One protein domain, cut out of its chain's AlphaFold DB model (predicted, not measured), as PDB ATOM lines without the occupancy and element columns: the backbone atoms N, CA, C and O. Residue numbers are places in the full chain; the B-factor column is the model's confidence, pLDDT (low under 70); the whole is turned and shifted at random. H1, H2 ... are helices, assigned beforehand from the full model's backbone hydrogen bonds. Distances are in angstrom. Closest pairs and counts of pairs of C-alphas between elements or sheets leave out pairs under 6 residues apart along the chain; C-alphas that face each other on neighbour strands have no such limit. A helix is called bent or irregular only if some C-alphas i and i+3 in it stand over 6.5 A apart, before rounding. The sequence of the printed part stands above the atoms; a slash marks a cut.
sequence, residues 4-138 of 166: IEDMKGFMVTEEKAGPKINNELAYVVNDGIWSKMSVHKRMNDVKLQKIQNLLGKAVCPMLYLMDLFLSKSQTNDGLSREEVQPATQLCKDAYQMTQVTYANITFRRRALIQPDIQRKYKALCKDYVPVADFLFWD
ATOM      1  N   ILE A   4       2.089 -21.520 -52.248       41.44
ATOM      2  CA  ILE A   4       1.097 -20.502 -52.617       41.44
ATOM      3  C   ILE A   4      -0.354 -21.008 -52.487       41.44
ATOM      4  O   ILE A   4      -1.239 -20.223 -52.164       41.44
ATOM      5  N   GLU A   5      -0.636 -22.293 -52.726       43.69
ATOM      6  CA  GLU A   5      -1.981 -22.870 -52.537       43.69
ATOM      7  C   GLU A   5      -2.319 -23.036 -51.054       43.69
ATOM      8  O   GLU A   5      -3.413 -22.651 -50.644       43.69
ATOM      9  N   ASP A   6      -1.359 -23.479 -50.239       44.47
ATOM     10  CA  ASP A   6      -1.516 -23.547 -48.779       44.47
ATOM     11  C   ASP A   6      -1.678 -22.138 -48.168       44.47
ATOM     12  O   ASP A   6      -2.459 -21.925 -47.241       44.47
ATOM     13  N   MET A   7      -0.997 -21.138 -48.742       48.91
ATOM     14  CA  MET A   7      -1.098 -19.727 -48.347       48.91
ATOM     15  C   MET A   7      -2.449 -19.094 -48.692       48.91
ATOM     16  O   MET A   7      -2.923 -18.241 -47.941       48.91
ATOM     17  N   LYS A   8      -3.100 -19.507 -49.789       41.88
ATOM     18  CA  LYS A   8      -4.423 -18.983 -50.167       41.88
ATOM     19  C   LYS A   8      -5.469 -19.286 -49.098       41.88
ATOM     20  O   LYS A   8      -6.246 -18.397 -48.783       41.88
ATOM     21  N   GLY A   9      -5.446 -20.470 -48.482       44.84
ATOM     22  CA  GLY A   9      -6.368 -20.810 -47.388       44.84
ATOM     23  C   GLY A   9      -6.255 -19.868 -46.182       44.84
ATOM     24  O   GLY A   9      -7.267 -19.504 -45.592       44.84
ATOM     25  N   PHE A  10      -5.039 -19.404 -45.870       42.72
ATOM     26  CA  PHE A  10      -4.794 -18.414 -44.814       42.72
ATOM     27  C   PHE A  10      -5.157 -16.981 -45.246       42.72
ATOM     28  O   PHE A  10      -5.589 -16.182 -44.423       42.72
ATOM     29  N   MET A  11      -4.997 -16.653 -46.534       40.03
ATOM     30  CA  MET A  11      -5.251 -15.320 -47.102       40.03
ATOM     31  C   MET A  11      -6.696 -15.073 -47.558       40.03
ATOM     32  O   MET A  11      -7.044 -13.924 -47.822       40.03
ATOM     33  N   VAL A  12      -7.552 -16.098 -47.653       42.69
ATOM     34  CA  VAL A  12      -8.969 -15.953 -48.060       42.69
ATOM     35  C   VAL A  12      -9.760 -15.033 -47.113       42.69
ATOM     36  O   VAL A  12     -10.791 -14.494 -47.505       42.69
ATOM     37  N   THR A  13      -9.258 -14.744 -45.910       39.38
ATOM     38  CA  THR A  13      -9.845 -13.741 -45.008       39.38
ATOM     39  C   THR A  13      -9.362 -12.305 -45.235       39.38
ATOM     40  O   THR A  13      -9.969 -11.386 -44.688       39.38
ATOM     41  N   GLU A  14      -8.321 -12.060 -46.042       40.25
ATOM     42  CA  GLU A  14      -7.687 -10.737 -46.162       40.25
ATOM     43  C   GLU A  14      -7.233 -10.385 -47.587       40.25
ATOM     44  O   GLU A  14      -6.127  -9.888 -47.828       40.25
ATOM     45  N   GLU A  15      -8.119 -10.577 -48.566       35.62
ATOM     46  CA  GLU A  15      -7.904 -10.013 -49.895       35.62
ATOM     47  C   GLU A  15      -7.932  -8.466 -49.838       35.62
ATOM     48  O   GLU A  15      -8.951  -7.839 -49.546       35.62
ATOM     49  N   LYS A  16      -6.789  -7.860 -50.197       33.72
ATOM     50  CA  LYS A  16      -6.626  -6.505 -50.779       33.72
ATOM     51  C   LYS A  16      -6.508  -5.260 -49.885       33.72
ATOM     52  O   LYS A  16      -6.556  -4.161 -50.427       33.72
ATOM     53  N   ALA A  17      -6.229  -5.359 -48.585       32.34
ATOM     54  CA  ALA A  17      -5.918  -4.154 -47.782       32.34
ATOM     55  C   ALA A  17      -4.638  -4.233 -46.930       32.34
ATOM     56  O   ALA A  17      -4.324  -3.290 -46.202       32.34
ATOM     57  N   GLY A  18      -3.899  -5.343 -47.000       33.59
ATOM     58  CA  GLY A  18      -3.035  -5.740 -45.889       33.59
ATOM     59  C   GLY A  18      -3.886  -6.138 -44.671       33.59
ATOM     60  O   GLY A  18      -5.060  -5.757 -44.588       33.59
ATOM     61  N   PRO A  19      -3.339  -6.916 -43.727       37.69
ATOM     62  CA  PRO A  19      -4.102  -7.339 -42.572       37.69
ATOM     63  C   PRO A  19      -4.625  -6.149 -41.806       37.69
ATOM     64  O   PRO A  19      -3.854  -5.363 -41.244       37.69
ATOM     65  N   LYS A  20      -5.949  -6.014 -41.735       34.69
ATOM     66  CA  LYS A  20      -6.513  -5.146 -40.713       34.69
ATOM     67  C   LYS A  20      -6.113  -5.802 -39.399       34.69
ATOM     68  O   LYS A  20      -6.531  -6.916 -39.102       34.69
ATOM     69  N   ILE A  21      -5.343  -5.086 -38.576       40.44
ATOM     70  CA  ILE A  21      -4.836  -5.504 -37.250       40.44
ATOM     71  C   ILE A  21      -5.983  -5.891 -36.279       40.44
ATOM     72  O   ILE A  21      -5.755  -6.263 -35.131       40.44
ATOM     73  N   ASN A  22      -7.230  -5.880 -36.737       36.16
ATOM     74  CA  ASN A  22      -8.452  -5.979 -35.969       36.16
ATOM     75  C   ASN A  22      -9.123  -7.355 -36.117       36.16
ATOM     76  O   ASN A  22      -9.974  -7.671 -35.295       36.16
ATOM     77  N   ASN A  23      -8.751  -8.177 -37.110       48.22
ATOM     78  CA  ASN A  23      -9.299  -9.530 -37.228       48.22
ATOM     79  C   ASN A  23      -8.684 -10.451 -36.158       48.22
ATOM     80  O   ASN A  23      -7.468 -10.433 -35.909       48.22
ATOM     81  N   GLU A  24      -9.541 -11.214 -35.478       57.00
ATOM     82  CA  GLU A  24      -9.133 -12.269 -34.553       57.00
ATOM     83  C   GLU A  24      -8.757 -13.506 -35.377       57.00
ATOM     84  O   GLU A  24      -9.599 -14.114 -36.025       57.00
ATOM     85  N   LEU A  25      -7.469 -13.846 -35.382       64.69
ATOM     86  CA  LEU A  25      -6.922 -15.029 -36.047       64.69
ATOM     87  C   LEU A  25      -6.866 -16.240 -35.116       64.69
ATOM     88  O   LEU A  25      -6.566 -17.335 -35.568       64.69
ATOM     89  N   ALA A  26      -7.056 -16.048 -33.812       69.50
ATOM     90  CA  ALA A  26      -6.999 -17.081 -32.794       69.50
ATOM     91  C   ALA A  26      -8.392 -17.631 -32.495       69.50
ATOM     92  O   ALA A  26      -9.299 -16.866 -32.169       69.50
ATOM     93  N   TYR A  27      -8.512 -18.959 -32.493       73.50
ATOM     94  CA  TYR A  27      -9.763 -19.656 -32.202       73.50
ATOM     95  C   TYR A  27     -10.405 -19.197 -30.892       73.50
ATOM     96  O   TYR A  27      -9.730 -19.051 -29.861       73.50
ATOM     97  N   VAL A  28     -11.721 -19.016 -30.921       79.50
ATOM     98  CA  VAL A  28     -12.512 -18.611 -29.757       79.50
ATOM     99  C   VAL A  28     -12.958 -19.855 -28.987       79.50
ATOM    100  O   VAL A  28     -13.217 -20.914 -29.564       79.50
ATOM    101  N   VAL A  29     -13.023 -19.758 -27.660       80.19
ATOM    102  CA  VAL A  29     -13.606 -20.819 -26.828       80.19
ATOM    103  C   VAL A  29     -15.115 -20.845 -27.046       80.19
ATOM    104  O   VAL A  29     -15.764 -19.811 -26.961       80.19
ATOM    105  N   ASN A  30     -15.693 -22.025 -27.252       83.81
ATOM    106  CA  ASN A  30     -17.139 -22.169 -27.405       83.81
ATOM    107  C   ASN A  30     -17.907 -21.620 -26.184       83.81
ATOM    108  O   ASN A  30     -17.573 -21.949 -25.042       83.81
ATOM    109  N   ASP A  31     -19.001 -20.888 -26.410       77.94
ATOM    110  CA  ASP A  31     -19.780 -20.203 -25.358       77.94
ATOM    111  C   ASP A  31     -20.236 -21.119 -24.209       77.94
ATOM    112  O   ASP A  31     -20.199 -20.762 -23.024       77.94
ATOM    113  N   GLY A  32     -20.632 -22.352 -24.539       75.56
ATOM    114  CA  GLY A  32     -21.065 -23.350 -23.557       75.56
ATOM    115  C   GLY A  32     -19.949 -23.840 -22.623       75.56
ATOM    116  O   GLY A  32     -20.242 -24.343 -21.534       75.56
ATOM    117  N   ILE A  33     -18.688 -23.703 -23.042       78.81
ATOM    118  CA  ILE A  33     -17.495 -23.964 -22.226       78.81
ATOM    119  C   ILE A  33     -17.088 -22.673 -21.515       78.81
ATOM    120  O   ILE A  33     -16.901 -22.683 -20.300       78.81
ATOM    121  N   TRP A  34     -17.038 -21.555 -22.242       84.31
ATOM    122  CA  TRP A  34     -16.668 -20.239 -21.725       84.31
ATOM    123  C   TRP A  34     -17.481 -19.827 -20.492       84.31
ATOM    124  O   TRP A  34     -16.919 -19.412 -19.478       84.31
ATOM    125  N   SER A  35     -18.803 -20.014 -20.539       82.75
ATOM    126  CA  SER A  35     -19.725 -19.713 -19.431       82.75
ATOM    127  C   SER A  35     -19.462 -20.524 -18.155       82.75
ATOM    128  O   SER A  35     -19.845 -20.095 -17.068       82.75
ATOM    129  N   LYS A  36     -18.791 -21.677 -18.264       82.00
ATOM    130  CA  LYS A  36     -18.485 -22.584 -17.145       82.00
ATOM    131  C   LYS A  36     -17.063 -22.426 -16.613       82.00
ATOM    132  O   LYS A  36     -16.733 -23.000 -15.579       82.00
ATOM    133  N   MET A  37     -16.222 -21.659 -17.301       83.81
ATOM    134  CA  MET A  37     -14.851 -21.403 -16.882       83.81
ATOM    135  C   MET A  37     -14.799 -20.395 -15.732       83.81
ATOM    136  O   MET A  37     -15.480 -19.360 -15.730       83.81
ATOM    137  N   SER A  38     -13.893 -20.640 -14.783       87.19
ATOM    138  CA  SER A  38     -13.580 -19.649 -13.751       87.19
ATOM    139  C   SER A  38     -13.068 -18.341 -14.370       87.19
ATOM    140  O   SER A  38     -12.464 -18.331 -15.447       87.19
ATOM    141  N   VAL A  39     -13.283 -17.215 -13.680       88.06
ATOM    142  CA  VAL A  39     -12.803 -15.891 -14.128       88.06
ATOM    143  C   VAL A  39     -11.293 -15.914 -14.379       88.06
ATOM    144  O   VAL A  39     -10.830 -15.442 -15.415       88.06
ATOM    145  N   HIS A  40     -10.531 -16.541 -13.477       88.75
ATOM    146  CA  HIS A  40      -9.080 -16.666 -13.597       88.75
ATOM    147  C   HIS A  40      -8.655 -17.354 -14.903       88.75
ATOM    148  O   HIS A  40      -7.754 -16.882 -15.597       88.75
ATOM    149  N   LYS A  41      -9.329 -18.445 -15.283       86.44
ATOM    150  CA  LYS A  41      -9.011 -19.173 -16.517       86.44
ATOM    151  C   LYS A  41      -9.466 -18.447 -17.772       86.44
ATOM    152  O   LYS A  41      -8.718 -18.460 -18.741       86.44
ATOM    153  N   ARG A  42     -10.610 -17.754 -17.745       88.94
ATOM    154  CA  ARG A  42     -11.015 -16.862 -18.848       88.94
ATOM    155  C   ARG A  42      -9.971 -15.776 -19.088       88.94
ATOM    156  O   ARG A  42      -9.544 -15.574 -20.217       88.94
ATOM    157  N   MET A  43      -9.483 -15.136 -18.025       89.94
ATOM    158  CA  MET A  43      -8.410 -14.142 -18.138       89.94
ATOM    159  C   MET A  43      -7.117 -14.736 -18.706       89.94
ATOM    160  O   MET A  43      -6.440 -14.076 -19.492       89.94
ATOM    161  N   ASN A  44      -6.756 -15.958 -18.307       90.75
ATOM    162  CA  ASN A  44      -5.570 -16.633 -18.829       90.75
ATOM    163  C   ASN A  44      -5.735 -17.000 -20.316       90.75
ATOM    164  O   ASN A  44      -4.842 -16.733 -21.116       90.75
ATOM    165  N   ASP A  45      -6.903 -17.516 -20.706       90.56
ATOM    166  CA  ASP A  45      -7.205 -17.832 -22.103       90.56
ATOM    167  C   ASP A  45      -7.157 -16.587 -22.996       90.56
ATOM    168  O   ASP A  45      -6.475 -16.607 -24.013       90.56
ATOM    169  N   VAL A  46      -7.746 -15.463 -22.569       89.69
ATOM    170  CA  VAL A  46      -7.678 -14.186 -23.308       89.69
ATOM    171  C   VAL A  46      -6.235 -13.729 -23.512       89.69
ATOM    172  O   VAL A  46      -5.890 -13.210 -24.573       89.69
ATOM    173  N   LYS A  47      -5.360 -13.909 -22.513       91.19
ATOM    174  CA  LYS A  47      -3.933 -13.579 -22.657       91.19
ATOM    175  C   LYS A  47      -3.268 -14.457 -23.718       91.19
ATOM    176  O   LYS A  47      -2.553 -13.931 -24.566       91.19
ATOM    177  N   LEU A  48      -3.532 -15.763 -23.706       90.06
ATOM    178  CA  LEU A  48      -3.001 -16.694 -24.706       90.06
ATOM    179  C   LEU A  48      -3.569 -16.422 -26.103       90.06
ATOM    180  O   LEU A  48      -2.814 -16.423 -27.071       90.06
ATOM    181  N   GLN A  49      -4.859 -16.105 -26.210       85.81
ATOM    182  CA  GLN A  49      -5.514 -15.725 -27.460       85.81
ATOM    183  C   GLN A  49      -4.892 -14.449 -28.046       85.81
ATOM    184  O   GLN A  49      -4.636 -14.385 -29.244       85.81
ATOM    185  N   LYS A  50      -4.567 -13.448 -27.215       86.94
ATOM    186  CA  LYS A  50      -3.847 -12.238 -27.657       86.94
ATOM    187  C   LYS A  50      -2.459 -12.555 -28.216       86.94
ATOM    188  O   LYS A  50      -2.103 -12.021 -29.263       86.94
ATOM    189  N   ILE A  51      -1.702 -13.431 -27.553       89.25
ATOM    190  CA  ILE A  51      -0.387 -13.884 -28.039       89.25
ATOM    191  C   ILE A  51      -0.543 -14.606 -29.382       89.25
ATOM    192  O   ILE A  51       0.164 -14.300 -30.337       89.25
ATOM    193  N   GLN A  52      -1.509 -15.519 -29.476       84.31
ATOM    194  CA  GLN A  52      -1.800 -16.288 -30.683       84.31
ATOM    195  C   GLN A  52      -2.239 -15.391 -31.854       84.31
ATOM    196  O   GLN A  52      -1.786 -15.576 -32.980       84.31
ATOM    197  N   ASN A  53      -3.050 -14.365 -31.582       81.38
ATOM    198  CA  ASN A  53      -3.447 -13.345 -32.552       81.38
ATOM    199  C   ASN A  53      -2.252 -12.541 -33.074       81.38
ATOM    200  O   ASN A  53      -2.145 -12.307 -34.276       81.38
ATOM    201  N   LEU A  54      -1.355 -12.109 -32.181       84.50
ATOM    202  CA  LEU A  54      -0.151 -11.376 -32.569       84.50
ATOM    203  C   LEU A  54       0.768 -12.245 -33.434       84.50
ATOM    204  O   LEU A  54       1.287 -11.781 -34.445       84.50
ATOM    205  N   LEU A  55       0.916 -13.517 -33.064       84.44
ATOM    206  CA  LEU A  55       1.710 -14.491 -33.798       84.44
ATOM    207  C   LEU A  55       1.143 -14.757 -35.202       84.44
ATOM    208  O   LEU A  55       1.891 -14.745 -36.175       84.44
ATOM    209  N   GLY A  56      -0.179 -14.914 -35.324       79.31
ATOM    210  CA  GLY A  56      -0.845 -15.028 -36.625       79.31
ATOM    211  C   GLY A  56      -0.626 -13.789 -37.499       79.31
ATOM    212  O   GLY A  56      -0.348 -13.908 -38.687       79.31
ATOM    213  N   LYS A  57      -0.651 -12.589 -36.907       78.56
ATOM    214  CA  LYS A  57      -0.385 -11.334 -37.632       78.56
ATOM    215  C   LYS A  57       1.070 -11.205 -38.068       78.56
ATOM    216  O   LYS A  57       1.322 -10.670 -39.142       78.56
ATOM    217  N   ALA A  58       2.016 -11.725 -37.286       80.62
ATOM    218  CA  ALA A  58       3.439 -11.705 -37.622       80.62
ATOM    219  C   ALA A  58       3.770 -12.507 -38.892       80.62
ATOM    220  O   ALA A  58       4.745 -12.185 -39.565       80.62
ATOM    221  N   VAL A  59       2.946 -13.494 -39.265       81.31
ATOM    222  CA  VAL A  59       3.079 -14.223 -40.539       81.31
ATOM    223  C   VAL A  59       2.986 -13.275 -41.731       81.31
ATOM    224  O   VAL A  59       3.753 -13.392 -42.679       81.31
ATOM    225  N   CYS A  60       2.075 -12.310 -41.683       77.69
ATOM    226  CA  CYS A  60       1.729 -11.482 -42.830       77.69
ATOM    227  C   CYS A  60       2.910 -10.682 -43.412       77.69
ATOM    228  O   CYS A  60       3.139 -10.781 -44.618       77.69
ATOM    229  N   PRO A  61       3.712  -9.939 -42.618       79.88
ATOM    230  CA  PRO A  61       4.906  -9.286 -43.148       79.88
ATOM    231  C   PRO A  61       5.963 -10.282 -43.650       79.88
ATOM    232  O   PRO A  61       6.669  -9.954 -44.599       79.88
ATOM    233  N   MET A  62       6.059 -11.498 -43.089       82.00
ATOM    234  CA  MET A  62       6.961 -12.537 -43.619       82.00
ATOM    235  C   MET A  62       6.524 -12.999 -45.012       82.00
ATOM    236  O   MET A  62       7.361 -13.163 -45.897       82.00
ATOM    237  N   LEU A  63       5.214 -13.168 -45.226       77.31
ATOM    238  CA  LEU A  63       4.678 -13.534 -46.538       77.31
ATOM    239  C   LEU A  63       4.872 -12.412 -47.557       77.31
ATOM    240  O   LEU A  63       5.263 -12.682 -48.687       77.31
ATOM    241  N   TYR A  64       4.659 -11.159 -47.149       81.56
ATOM    242  CA  TYR A  64       4.901 -10.005 -48.013       81.56
ATOM    243  C   TYR A  64       6.376  -9.892 -48.415       81.56
ATOM    244  O   TYR A  64       6.690  -9.643 -49.575       81.56
ATOM    245  N   LEU A  65       7.292 -10.132 -47.473       82.69
ATOM    246  CA  LEU A  65       8.724 -10.163 -47.754       82.69
ATOM    247  C   LEU A  65       9.081 -11.285 -48.743       82.69
ATOM    248  O   LEU A  65       9.849 -11.065 -49.677       82.69
ATOM    249  N   MET A  66       8.488 -12.470 -48.572       82.25
ATOM    250  CA  MET A  66       8.667 -13.597 -49.487       82.25
ATOM    251  C   MET A  66       8.157 -13.275 -50.902       82.25
ATOM    252  O   MET A  66       8.850 -13.559 -51.876       82.25
ATOM    253  N   ASP A  67       6.989 -12.641 -51.023       81.56
ATOM    254  CA  ASP A  67       6.414 -12.210 -52.305       81.56
ATOM    255  C   ASP A  67       7.267 -11.130 -52.996       81.56
ATOM    256  O   ASP A  67       7.535 -11.201 -54.199       81.56
ATOM    257  N   LEU A  68       7.802 -10.176 -52.227       83.69
ATOM    258  CA  LEU A  68       8.749  -9.172 -52.720       83.69
ATOM    259  C   LEU A  68      10.008  -9.810 -53.317       83.69
ATOM    260  O   LEU A  68      10.447  -9.414 -54.396       83.69
ATOM    261  N   PHE A  69      10.585 -10.809 -52.649       83.31
ATOM    262  CA  PHE A  69      11.757 -11.501 -53.182       83.31
ATOM    263  C   PHE A  69      11.430 -12.304 -54.442       83.31
ATOM    264  O   PHE A  69      12.166 -12.234 -55.429       83.31
ATOM    265  N   LEU A  70      10.309 -13.028 -54.444       82.62
ATOM    266  CA  LEU A  70       9.882 -13.820 -55.594       82.62
ATOM    267  C   LEU A  70       9.574 -12.940 -56.812       82.62
ATOM    268  O   LEU A  70      10.034 -13.252 -57.909       82.62
ATOM    269  N   SER A  71       8.873 -11.822 -56.632       82.81
ATOM    270  CA  SER A  71       8.571 -10.879 -57.716       82.81
ATOM    271  C   SER A  71       9.829 -10.221 -58.285       82.81
ATOM    272  O   SER A  71       9.978 -10.130 -59.503       82.81
ATOM    273  N   LYS A  72      10.792  -9.841 -57.433       81.94
ATOM    274  CA  LYS A  72      12.092  -9.320 -57.884       81.94
ATOM    275  C   LYS A  72      12.931 -10.366 -58.614       81.94
ATOM    276  O   LYS A  72      13.655  -9.995 -59.528       81.94
ATOM    277  N   SER A  73      12.785 -11.652 -58.293       81.44
ATOM    278  CA  SER A  73      13.478 -12.731 -59.016       81.44
ATOM    279  C   SER A  73      13.001 -12.943 -60.457       81.44
ATOM    280  O   SER A  73      13.657 -13.631 -61.236       81.44
ATOM    281  N   GLN A  74      11.839 -12.384 -60.808       80.12
ATOM    282  CA  GLN A  74      11.214 -12.522 -62.125       80.12
ATOM    283  C   GLN A  74      11.493 -11.330 -63.056       80.12
ATOM    284  O   GLN A  74      11.112 -11.373 -64.223       80.12
ATOM    285  N   THR A  75      12.136 -10.265 -62.566       79.94
ATOM    286  CA  THR A  75      12.462  -9.071 -63.363       79.94
ATOM    287  C   THR A  75      13.901  -9.121 -63.877       79.94
ATOM    288  O   THR A  75      14.792  -9.500 -63.125       79.94
ATOM    289  N   ASN A  76      14.141  -8.681 -65.120       70.00
ATOM    290  CA  ASN A  76      15.463  -8.735 -65.767       70.00
ATOM    291  C   ASN A  76      16.565  -7.919 -65.052       70.00
ATOM    292  O   ASN A  76      17.725  -8.303 -65.135       70.00
ATOM    293  N   ASP A  77      16.203  -6.857 -64.321       75.19
ATOM    294  CA  ASP A  77      17.122  -6.029 -63.510       75.19
ATOM    295  C   ASP A  77      17.014  -6.334 -62.000       75.19
ATOM    296  O   ASP A  77      17.372  -5.521 -61.144       75.19
ATOM    297  N   GLY A  78      16.399  -7.467 -61.658       78.12
ATOM    298  CA  GLY A  78      16.133  -7.875 -60.285       78.12
ATOM    299  C   GLY A  78      17.225  -8.751 -59.680       78.12
ATOM    300  O   GLY A  78      18.290  -8.956 -60.252       78.12
ATOM    301  N   LEU A  79      16.934  -9.281 -58.492       78.50
ATOM    302  CA  LEU A  79      17.811 -10.239 -57.822       78.50
ATOM    303  C   LEU A  79      17.821 -11.560 -58.595       78.50
ATOM    304  O   LEU A  79      16.772 -12.040 -59.024       78.50
ATOM    305  N   SER A  80      18.983 -12.190 -58.721       83.38
ATOM    306  CA  SER A  80      19.065 -13.537 -59.279       83.38
ATOM    307  C   SER A  80      18.328 -14.548 -58.392       83.38
ATOM    308  O   SER A  80      18.116 -14.352 -57.190       83.38
ATOM    309  N   ARG A  81      17.952 -15.692 -58.974       79.06
ATOM    310  CA  ARG A  81      17.335 -16.790 -58.216       79.06
ATOM    311  C   ARG A  81      18.236 -17.276 -57.075       79.06
ATOM    312  O   ARG A  81      17.721 -17.628 -56.016       79.06
ATOM    313  N   GLU A  82      19.547 -17.287 -57.290       84.69
ATOM    314  CA  GLU A  82      20.553 -17.712 -56.309       84.69
ATOM    315  C   GLU A  82      20.629 -16.748 -55.117       84.69
ATOM    316  O   GLU A  82      20.786 -17.192 -53.983       84.69
ATOM    317  N   GLU A  83      20.415 -15.448 -55.338       82.81
ATOM    318  CA  GLU A  83      20.335 -14.436 -54.274       82.81
ATOM    319  C   GLU A  83      18.994 -14.475 -53.521       82.81
ATOM    320  O   GLU A  83      18.933 -14.218 -52.318       82.81
ATOM    321  N   VAL A  84      17.904 -14.829 -54.208       86.50
ATOM    322  CA  VAL A  84      16.545 -14.879 -53.637       86.50
ATOM    323  C   VAL A  84      16.270 -16.166 -52.864       86.50
ATOM    324  O   VAL A  84      15.498 -16.160 -51.896       86.50
ATOM    325  N   GLN A  85      16.879 -17.283 -53.261       84.81
ATOM    326  CA  GLN A  85      16.609 -18.591 -52.671       84.81
ATOM    327  C   GLN A  85      16.893 -18.645 -51.155       84.81
ATOM    328  O   GLN A  85      16.006 -19.111 -50.435       84.81
ATOM    329  N   PRO A  86      18.032 -18.148 -50.627       88.00
ATOM    330  CA  PRO A  86      18.296 -18.154 -49.188       88.00
ATOM    331  C   PRO A  86      17.268 -17.339 -48.400       88.00
ATOM    332  O   PRO A  86      16.750 -17.805 -47.387       88.00
ATOM    333  N   ALA A  87      16.909 -16.149 -48.890       85.50
ATOM    334  CA  ALA A  87      15.927 -15.290 -48.236       85.50
ATOM    335  C   ALA A  87      14.524 -15.922 -48.234       85.50
ATOM    336  O   ALA A  87      13.820 -15.905 -47.223       85.50
ATOM    337  N   THR A  88      14.147 -16.556 -49.346       82.38
ATOM    338  CA  THR A  88      12.897 -17.317 -49.468       82.38
ATOM    339  C   THR A  88      12.872 -18.503 -48.506       82.38
ATOM    340  O   THR A  88      11.836 -18.781 -47.904       82.38
ATOM    341  N   GLN A  89      14.000 -19.202 -48.336       84.69
ATOM    342  CA  GLN A  89      14.105 -20.315 -47.396       84.69
ATOM    343  C   GLN A  89      13.954 -19.839 -45.947       84.69
ATOM    344  O   GLN A  89      13.138 -20.395 -45.221       84.69
ATOM    345  N   LEU A  90      14.624 -18.751 -45.559       88.44
ATOM    346  CA  LEU A  90      14.477 -18.160 -44.224       88.44
ATOM    347  C   LEU A  90      13.029 -17.732 -43.929       88.44
ATOM    348  O   LEU A  90      12.537 -17.944 -42.823       88.44
ATOM    349  N   CYS A  91      12.320 -17.176 -44.919       84.81
ATOM    350  CA  CYS A  91      10.901 -16.831 -44.771       84.81
ATOM    351  C   CYS A  91      10.031 -18.078 -44.540       84.81
ATOM    352  O   CYS A  91       9.132 -18.053 -43.699       84.81
ATOM    353  N   LYS A  92      10.309 -19.180 -45.252       80.38
ATOM    354  CA  LYS A  92       9.613 -20.463 -45.055       80.38
ATOM    355  C   LYS A  92       9.883 -21.047 -43.674       80.38
ATOM    356  O   LYS A  92       8.936 -21.471 -43.016       80.38
ATOM    357  N   ASP A  93      11.134 -21.039 -43.227       85.19
ATOM    358  CA  ASP A  93      11.516 -21.570 -41.918       85.19
ATOM    359  C   ASP A  93      10.837 -20.765 -40.796       85.19
ATOM    360  O   ASP A  93      10.204 -21.334 -39.906       85.19
ATOM    361  N   ALA A  94      10.860 -19.430 -40.889       87.44
ATOM    362  CA  ALA A  94      10.177 -18.549 -39.942       87.44
ATOM    363  C   ALA A  94       8.653 -18.774 -39.928       87.44
ATOM    364  O   ALA A  94       8.034 -18.821 -38.859       87.44
ATOM    365  N   TYR A  95       8.042 -18.981 -41.100       81.31
ATOM    366  CA  TYR A  95       6.630 -19.341 -41.208       81.31
ATOM    367  C   TYR A  95       6.328 -20.685 -40.534       81.31
ATOM    368  O   TYR A  95       5.404 -20.767 -39.724       81.31
ATOM    369  N   GLN A  96       7.124 -21.725 -40.794       78.88
ATOM    370  CA  GLN A  96       6.956 -23.041 -40.172       78.88
ATOM    371  C   GLN A  96       7.087 -22.974 -38.646       78.88
ATOM    372  O   GLN A  96       6.242 -23.513 -37.932       78.88
ATOM    373  N   MET A  97       8.087 -22.256 -38.129       84.19
ATOM    374  CA  MET A  97       8.244 -22.028 -36.687       84.19
ATOM    375  C   MET A  97       7.020 -21.326 -36.087       84.19
ATOM    376  O   MET A  97       6.555 -21.683 -35.000       84.19
ATOM    377  N   THR A  98       6.470 -20.353 -36.813       82.44
ATOM    378  CA  THR A  98       5.267 -19.617 -36.417       82.44
ATOM    379  C   THR A  98       4.043 -20.533 -36.368       82.44
ATOM    380  O   THR A  98       3.320 -20.521 -35.372       82.44
ATOM    381  N   GLN A  99       3.857 -21.392 -37.374       76.50
ATOM    382  CA  GLN A  99       2.783 -22.393 -37.425       76.50
ATOM    383  C   GLN A  99       2.874 -23.391 -36.266       76.50
ATOM    384  O   GLN A  99       1.901 -23.600 -35.539       76.50
ATOM    385  N   VAL A 100       4.060 -23.958 -36.029       77.38
ATOM    386  CA  VAL A 100       4.289 -24.892 -34.916       77.38
ATOM    387  C   VAL A 100       4.007 -24.214 -33.577       77.38
ATOM    388  O   VAL A 100       3.339 -24.788 -32.716       77.38
ATOM    389  N   THR A 101       4.461 -22.975 -33.389       84.19
ATOM    390  CA  THR A 101       4.222 -22.221 -32.150       84.19
ATOM    391  C   THR A 101       2.734 -21.926 -31.955       84.19
ATOM    392  O   THR A 101       2.199 -22.111 -30.862       84.19
ATOM    393  N   TYR A 102       2.036 -21.538 -33.022       82.94
ATOM    394  CA  TYR A 102       0.600 -21.276 -33.009       82.94
ATOM    395  C   TYR A 102      -0.202 -22.537 -32.626       82.94
ATOM    396  O   TYR A 102      -1.099 -22.478 -31.776       82.94
ATOM    397  N   ALA A 103       0.160 -23.698 -33.181       75.12
ATOM    398  CA  ALA A 103      -0.444 -24.983 -32.827       75.12
ATOM    399  C   ALA A 103      -0.184 -25.353 -31.355       75.12
ATOM    400  O   ALA A 103      -1.111 -25.710 -30.628       75.12
ATOM    401  N   ASN A 104       1.048 -25.175 -30.869       80.56
ATOM    402  CA  ASN A 104       1.394 -25.425 -29.467       80.56
ATOM    403  C   ASN A 104       0.600 -24.540 -28.493       80.56
ATOM    404  O   ASN A 104       0.141 -25.025 -27.458       80.56
ATOM    405  N   ILE A 105       0.381 -23.259 -28.822       85.75
ATOM    406  CA  ILE A 105      -0.480 -22.381 -28.012       85.75
ATOM    407  C   ILE A 105      -1.914 -22.915 -27.992       85.75
ATOM    408  O   ILE A 105      -2.527 -22.965 -26.927       85.75
ATOM    409  N   THR A 106      -2.430 -23.377 -29.132       80.19
ATOM    410  CA  THR A 106      -3.767 -23.985 -29.225       80.19
ATOM    411  C   THR A 106      -3.902 -25.192 -28.296       80.19
ATOM    412  O   THR A 106      -4.819 -25.235 -27.472       80.19
ATOM    413  N   PHE A 107      -2.961 -26.139 -28.348       79.88
ATOM    414  CA  PHE A 107      -2.959 -27.302 -27.453       79.88
ATOM    415  C   PHE A 107      -2.811 -26.899 -25.985       79.88
ATOM    416  O   PHE A 107      -3.507 -27.425 -25.115       79.88
ATOM    417  N   ARG A 108      -1.981 -25.892 -25.692       85.31
ATOM    418  CA  ARG A 108      -1.824 -25.376 -24.329       85.31
ATOM    419  C   ARG A 108      -3.117 -24.762 -23.794       85.31
ATOM    420  O   ARG A 108      -3.466 -25.021 -22.642       85.31
ATOM    421  N   ARG A 109      -3.840 -23.990 -24.612       87.56
ATOM    422  CA  ARG A 109      -5.161 -23.444 -24.264       87.56
ATOM    423  C   ARG A 109      -6.147 -24.575 -23.971       87.56
ATOM    424  O   ARG A 109      -6.761 -24.580 -22.905       87.56
ATOM    425  N   ARG A 110      -6.212 -25.594 -24.840       82.75
ATOM    426  CA  ARG A 110      -7.048 -26.792 -24.630       82.75
ATOM    427  C   ARG A 110      -6.730 -27.497 -23.307       82.75
ATOM    428  O   ARG A 110      -7.646 -27.761 -22.529       82.75
ATOM    429  N   ALA A 111      -5.453 -27.731 -23.010       81.31
ATOM    430  CA  ALA A 111      -5.011 -28.406 -21.789       81.31
ATOM    431  C   ALA A 111      -5.339 -27.623 -20.503       81.31
ATOM    432  O   ALA A 111      -5.726 -28.214 -19.499       81.31
ATOM    433  N   LEU A 112      -5.227 -26.289 -20.518       83.69
ATOM    434  CA  LEU A 112      -5.546 -25.448 -19.354       83.69
ATOM    435  C   LEU A 112      -7.053 -25.386 -19.054       83.69
ATOM    436  O   LEU A 112      -7.456 -25.228 -17.895       83.69
ATOM    437  N   ILE A 113      -7.883 -25.520 -20.089       83.94
ATOM    438  CA  ILE A 113      -9.348 -25.504 -19.991       83.94
ATOM    439  C   ILE A 113      -9.906 -26.901 -19.665       83.94
ATOM    440  O   ILE A 113     -10.898 -27.005 -18.943       83.94
ATOM    441  N   GLN A 114      -9.248 -27.979 -20.115       76.25
ATOM    442  CA  GLN A 114      -9.671 -29.377 -19.931       76.25
ATOM    443  C   GLN A 114     -10.165 -29.748 -18.512       76.25
ATOM    444  O   GLN A 114     -11.140 -30.501 -18.420       76.25
ATOM    445  N   PRO A 115      -9.571 -29.270 -17.397       67.38
ATOM    446  CA  PRO A 115     -10.047 -29.615 -16.054       67.38
ATOM    447  C   PRO A 115     -11.452 -29.086 -15.724       67.38
ATOM    448  O   PRO A 115     -12.137 -29.704 -14.916       67.38
ATOM    449  N   ASP A 116     -11.883 -27.986 -16.351       62.47
ATOM    450  CA  ASP A 116     -13.202 -27.361 -16.110       62.47
ATOM    451  C   ASP A 116     -14.269 -27.833 -17.093       62.47
ATOM    452  O   ASP A 116     -15.467 -27.591 -16.931       62.47
ATOM    453  N   ILE A 117     -13.829 -28.518 -18.138       68.88
ATOM    454  CA  ILE A 117     -14.712 -29.159 -19.082       68.88
ATOM    455  C   ILE A 117     -15.379 -30.363 -18.393       68.88
ATOM    456  O   ILE A 117     -14.725 -31.219 -17.789       68.88
ATOM    457  N   GLN A 118     -16.713 -30.446 -18.508       60.88
ATOM    458  CA  GLN A 118     -17.479 -31.610 -18.051       60.88
ATOM    459  C   GLN A 118     -16.863 -32.891 -18.626       60.88
ATOM    460  O   GLN A 118     -16.442 -32.900 -19.778       60.88
ATOM    461  N   ARG A 119     -16.854 -33.983 -17.847       65.69
ATOM    462  CA  ARG A 119     -16.193 -35.259 -18.198       65.69
ATOM    463  C   ARG A 119     -16.438 -35.700 -19.650       65.69
ATOM    464  O   ARG A 119     -15.504 -36.160 -20.294       65.69
ATOM    465  N   LYS A 120     -17.653 -35.471 -20.161       59.34
ATOM    466  CA  LYS A 120     -18.089 -35.782 -21.531       59.34
ATOM    467  C   LYS A 120     -17.400 -34.993 -22.655       59.34
ATOM    468  O   LYS A 120     -17.345 -35.485 -23.767       59.34
ATOM    469  N   TYR A 121     -16.832 -33.813 -22.393       62.97
ATOM    470  CA  TYR A 121     -16.102 -33.042 -23.415       62.97
ATOM    471  C   TYR A 121     -14.577 -33.168 -23.296       62.97
ATOM    472  O   TYR A 121     -13.854 -32.570 -24.086       62.97
ATOM    473  N   LYS A 122     -14.053 -33.967 -22.350       66.56
ATOM    474  CA  LYS A 122     -12.597 -34.155 -22.188       66.56
ATOM    475  C   LYS A 122     -11.935 -34.790 -23.412       66.56
ATOM    476  O   LYS A 122     -10.746 -34.565 -23.629       66.56
ATOM    477  N   ALA A 123     -12.686 -35.567 -24.195       64.62
ATOM    478  CA  ALA A 123     -12.208 -36.161 -25.439       64.62
ATOM    479  C   ALA A 123     -11.895 -35.100 -26.513       64.62
ATOM    480  O   ALA A 123     -10.939 -35.281 -27.261       64.62
ATOM    481  N   LEU A 124     -12.601 -33.959 -26.510       62.66
ATOM    482  CA  LEU A 124     -12.376 -32.836 -27.435       62.66
ATOM    483  C   LEU A 124     -11.074 -32.072 -27.159       62.66
ATOM    484  O   LEU A 124     -10.600 -31.310 -27.994       62.66
ATOM    485  N   CYS A 125     -10.483 -32.261 -25.979       60.94
ATOM    486  CA  CYS A 125      -9.226 -31.620 -25.605       60.94
ATOM    487  C   CYS A 125      -7.989 -32.380 -26.101       60.94
ATOM    488  O   CYS A 125      -6.881 -31.937 -25.816       60.94
ATOM    489  N   LYS A 126      -8.152 -33.534 -26.765       64.62
ATOM    490  CA  LYS A 126      -7.027 -34.355 -27.224       64.62
ATOM    491  C   LYS A 126      -6.383 -33.773 -28.485       64.62
ATOM    492  O   LYS A 126      -7.061 -33.204 -29.339       64.62
ATOM    493  N   ASP A 127      -5.077 -33.990 -28.617       52.47
ATOM    494  CA  ASP A 127      -4.232 -33.357 -29.640       52.47
ATOM    495  C   ASP A 127      -4.567 -33.771 -31.086       52.47
ATOM    496  O   ASP A 127      -4.208 -33.066 -32.023       52.47
ATOM    497  N   TYR A 128      -5.298 -34.875 -31.284       56.88
ATOM    498  CA  TYR A 128      -5.690 -35.372 -32.611       56.88
ATOM    499  C   TYR A 128      -6.986 -34.764 -33.169       56.88
ATOM    500  O   TYR A 128      -7.336 -35.050 -34.312       56.88
ATOM    501  N   VAL A 129      -7.735 -33.974 -32.388       54.25
ATOM    502  CA  VAL A 129      -8.962 -33.328 -32.883       54.25
ATOM    503  C   VAL A 129      -8.555 -32.103 -33.710       54.25
ATOM    504  O   VAL A 129      -7.975 -31.176 -33.124       54.25
ATOM    505  N   PRO A 130      -8.833 -32.060 -35.031       52.62
ATOM    506  CA  PRO A 130      -8.490 -30.908 -35.857       52.62
ATOM    507  C   PRO A 130      -9.162 -29.652 -35.298       52.62
ATOM    508  O   PRO A 130     -10.180 -29.729 -34.607       52.62
ATOM    509  N   VAL A 131      -8.566 -28.488 -35.518       50.19
ATOM    510  CA  VAL A 131      -9.166 -27.231 -35.067       50.19
ATOM    511  C   VAL A 131     -10.112 -26.741 -36.162       50.19
ATOM    512  O   VAL A 131      -9.710 -26.701 -37.321       50.19
ATOM    513  N   ALA A 132     -11.363 -26.461 -35.795       55.62
ATOM    514  CA  ALA A 132     -12.373 -25.842 -36.658       55.62
ATOM    515  C   ALA A 132     -12.485 -24.343 -36.300       55.62
ATOM    516  O   ALA A 132     -11.577 -23.827 -35.649       55.62
ATOM    517  N   ASP A 133     -13.557 -23.635 -36.660       58.06
ATOM    518  CA  ASP A 133     -13.703 -22.199 -36.352       58.06
ATOM    519  C   ASP A 133     -13.660 -21.911 -34.832       58.06
ATOM    520  O   ASP A 133     -13.225 -20.840 -34.389       58.06
ATOM    521  N   PHE A 134     -14.013 -22.904 -34.007       62.50
ATOM    522  CA  PHE A 134     -13.880 -22.868 -32.548       62.50
ATOM    523  C   PHE A 134     -12.744 -23.735 -31.976       62.50
ATOM    524  O   PHE A 134     -12.389 -24.799 -32.489       62.50
ATOM    525  N   LEU A 135     -12.240 -23.337 -30.797       70.62
ATOM    526  CA  LEU A 135     -11.092 -23.965 -30.127       70.62
ATOM    527  C   LEU A 135     -11.276 -25.472 -29.874       70.62
ATOM    528  O   LEU A 135     -10.289 -26.210 -29.917       70.62
ATOM    529  N   PHE A 136     -12.503 -25.937 -29.612       67.38
ATOM    530  CA  PHE A 136     -12.811 -27.339 -29.288       67.38
ATOM    531  C   PHE A 136     -13.664 -28.075 -30.327       67.38
ATOM    532  O   PHE A 136     -14.018 -29.213 -30.022       67.38
ATOM    533  N   TRP A 137     -13.943 -27.471 -31.497       65.88
ATOM    534  CA  TRP A 137     -14.864 -27.912 -32.575       65.88
ATOM    535  C   TRP A 137     -16.170 -27.106 -32.650       65.88
ATOM    536  O   TRP A 137     -16.639 -26.606 -31.627       65.88
ATOM    537  N   ASP A 138     -16.762 -27.001 -33.843       60.88
ATOM    538  CA  ASP A 138     -17.945 -26.161 -34.092       60.88
ATOM    539  C   ASP A 138     -19.211 -26.779 -33.500       60.88
ATOM    540  O   ASP A 138     -19.880 -26.162 -32.668       60.88
TER     541      ASP A 138
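AT A GLANCE: This is residues 4 to 138 of the 166 residues of an uncharacterized protein of Mytilus coruscus (UniProt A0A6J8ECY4). A long helical hairpin, H3 and H4 side by side, makes the length; short H2 and H5 sit at the end away from its turn, and H1 and loops lie along one side. The printed part, 135 residues, has five named helices, H1 to H5, and no named strand: all helix. It is loose, radius of gyration of the C-alphas 18.5 A, spanning 62 by 28 by 23 A.

IN THESE COORDINATES: Find C-alpha 4 at (1.097, -20.502, -52.617), where H1 runs to 11. H2 is 31 to 34, H3 39 to 72, 50.8 A. H4, 81 to 113, 47.4 A, is only just irregular, C-alphas 83 and 86 being 6.6 A apart; H5, 119 to 125, is irregular, C-alphas 120 and 123 being 7.1 A apart, and ends at C-alpha 125 at (-9.226, -31.620, -25.605).

HOW THE PARTS SIT: H3 and H4, a hairpin, touch at a shallow tilt of 13 degrees, opposite ways, closest at C-alphas 66 and 88, 5.6 A. H4, with residues 107 to 111 alone, and H5 only just touch, with 3 pairs of C-alphas within 8 A, closest 110 and 125, 5.4 A, also a hairpin. H2 is close to but not clearly touching H3, C-alphas 34 and 42 being 7.2 A apart; H1 is near H3. O i to N i+4 pairs within hydrogen-bond range are 2 of 4 in H1, 27 of 30 in H3, 27 of 29 in H4 and 0 of 3 in H5, where 3 of 4 O i to N i+3 pairs are; H2 is too short.

THE WHOLE: C-alphas 77 and 119, the farthest apart, are 63.4 A apart. The printed part has no cut; the link H1 to H2 is long. Model pLDDT is under 70 at residues 4 to 26, 115 to 134 and 136 to 138.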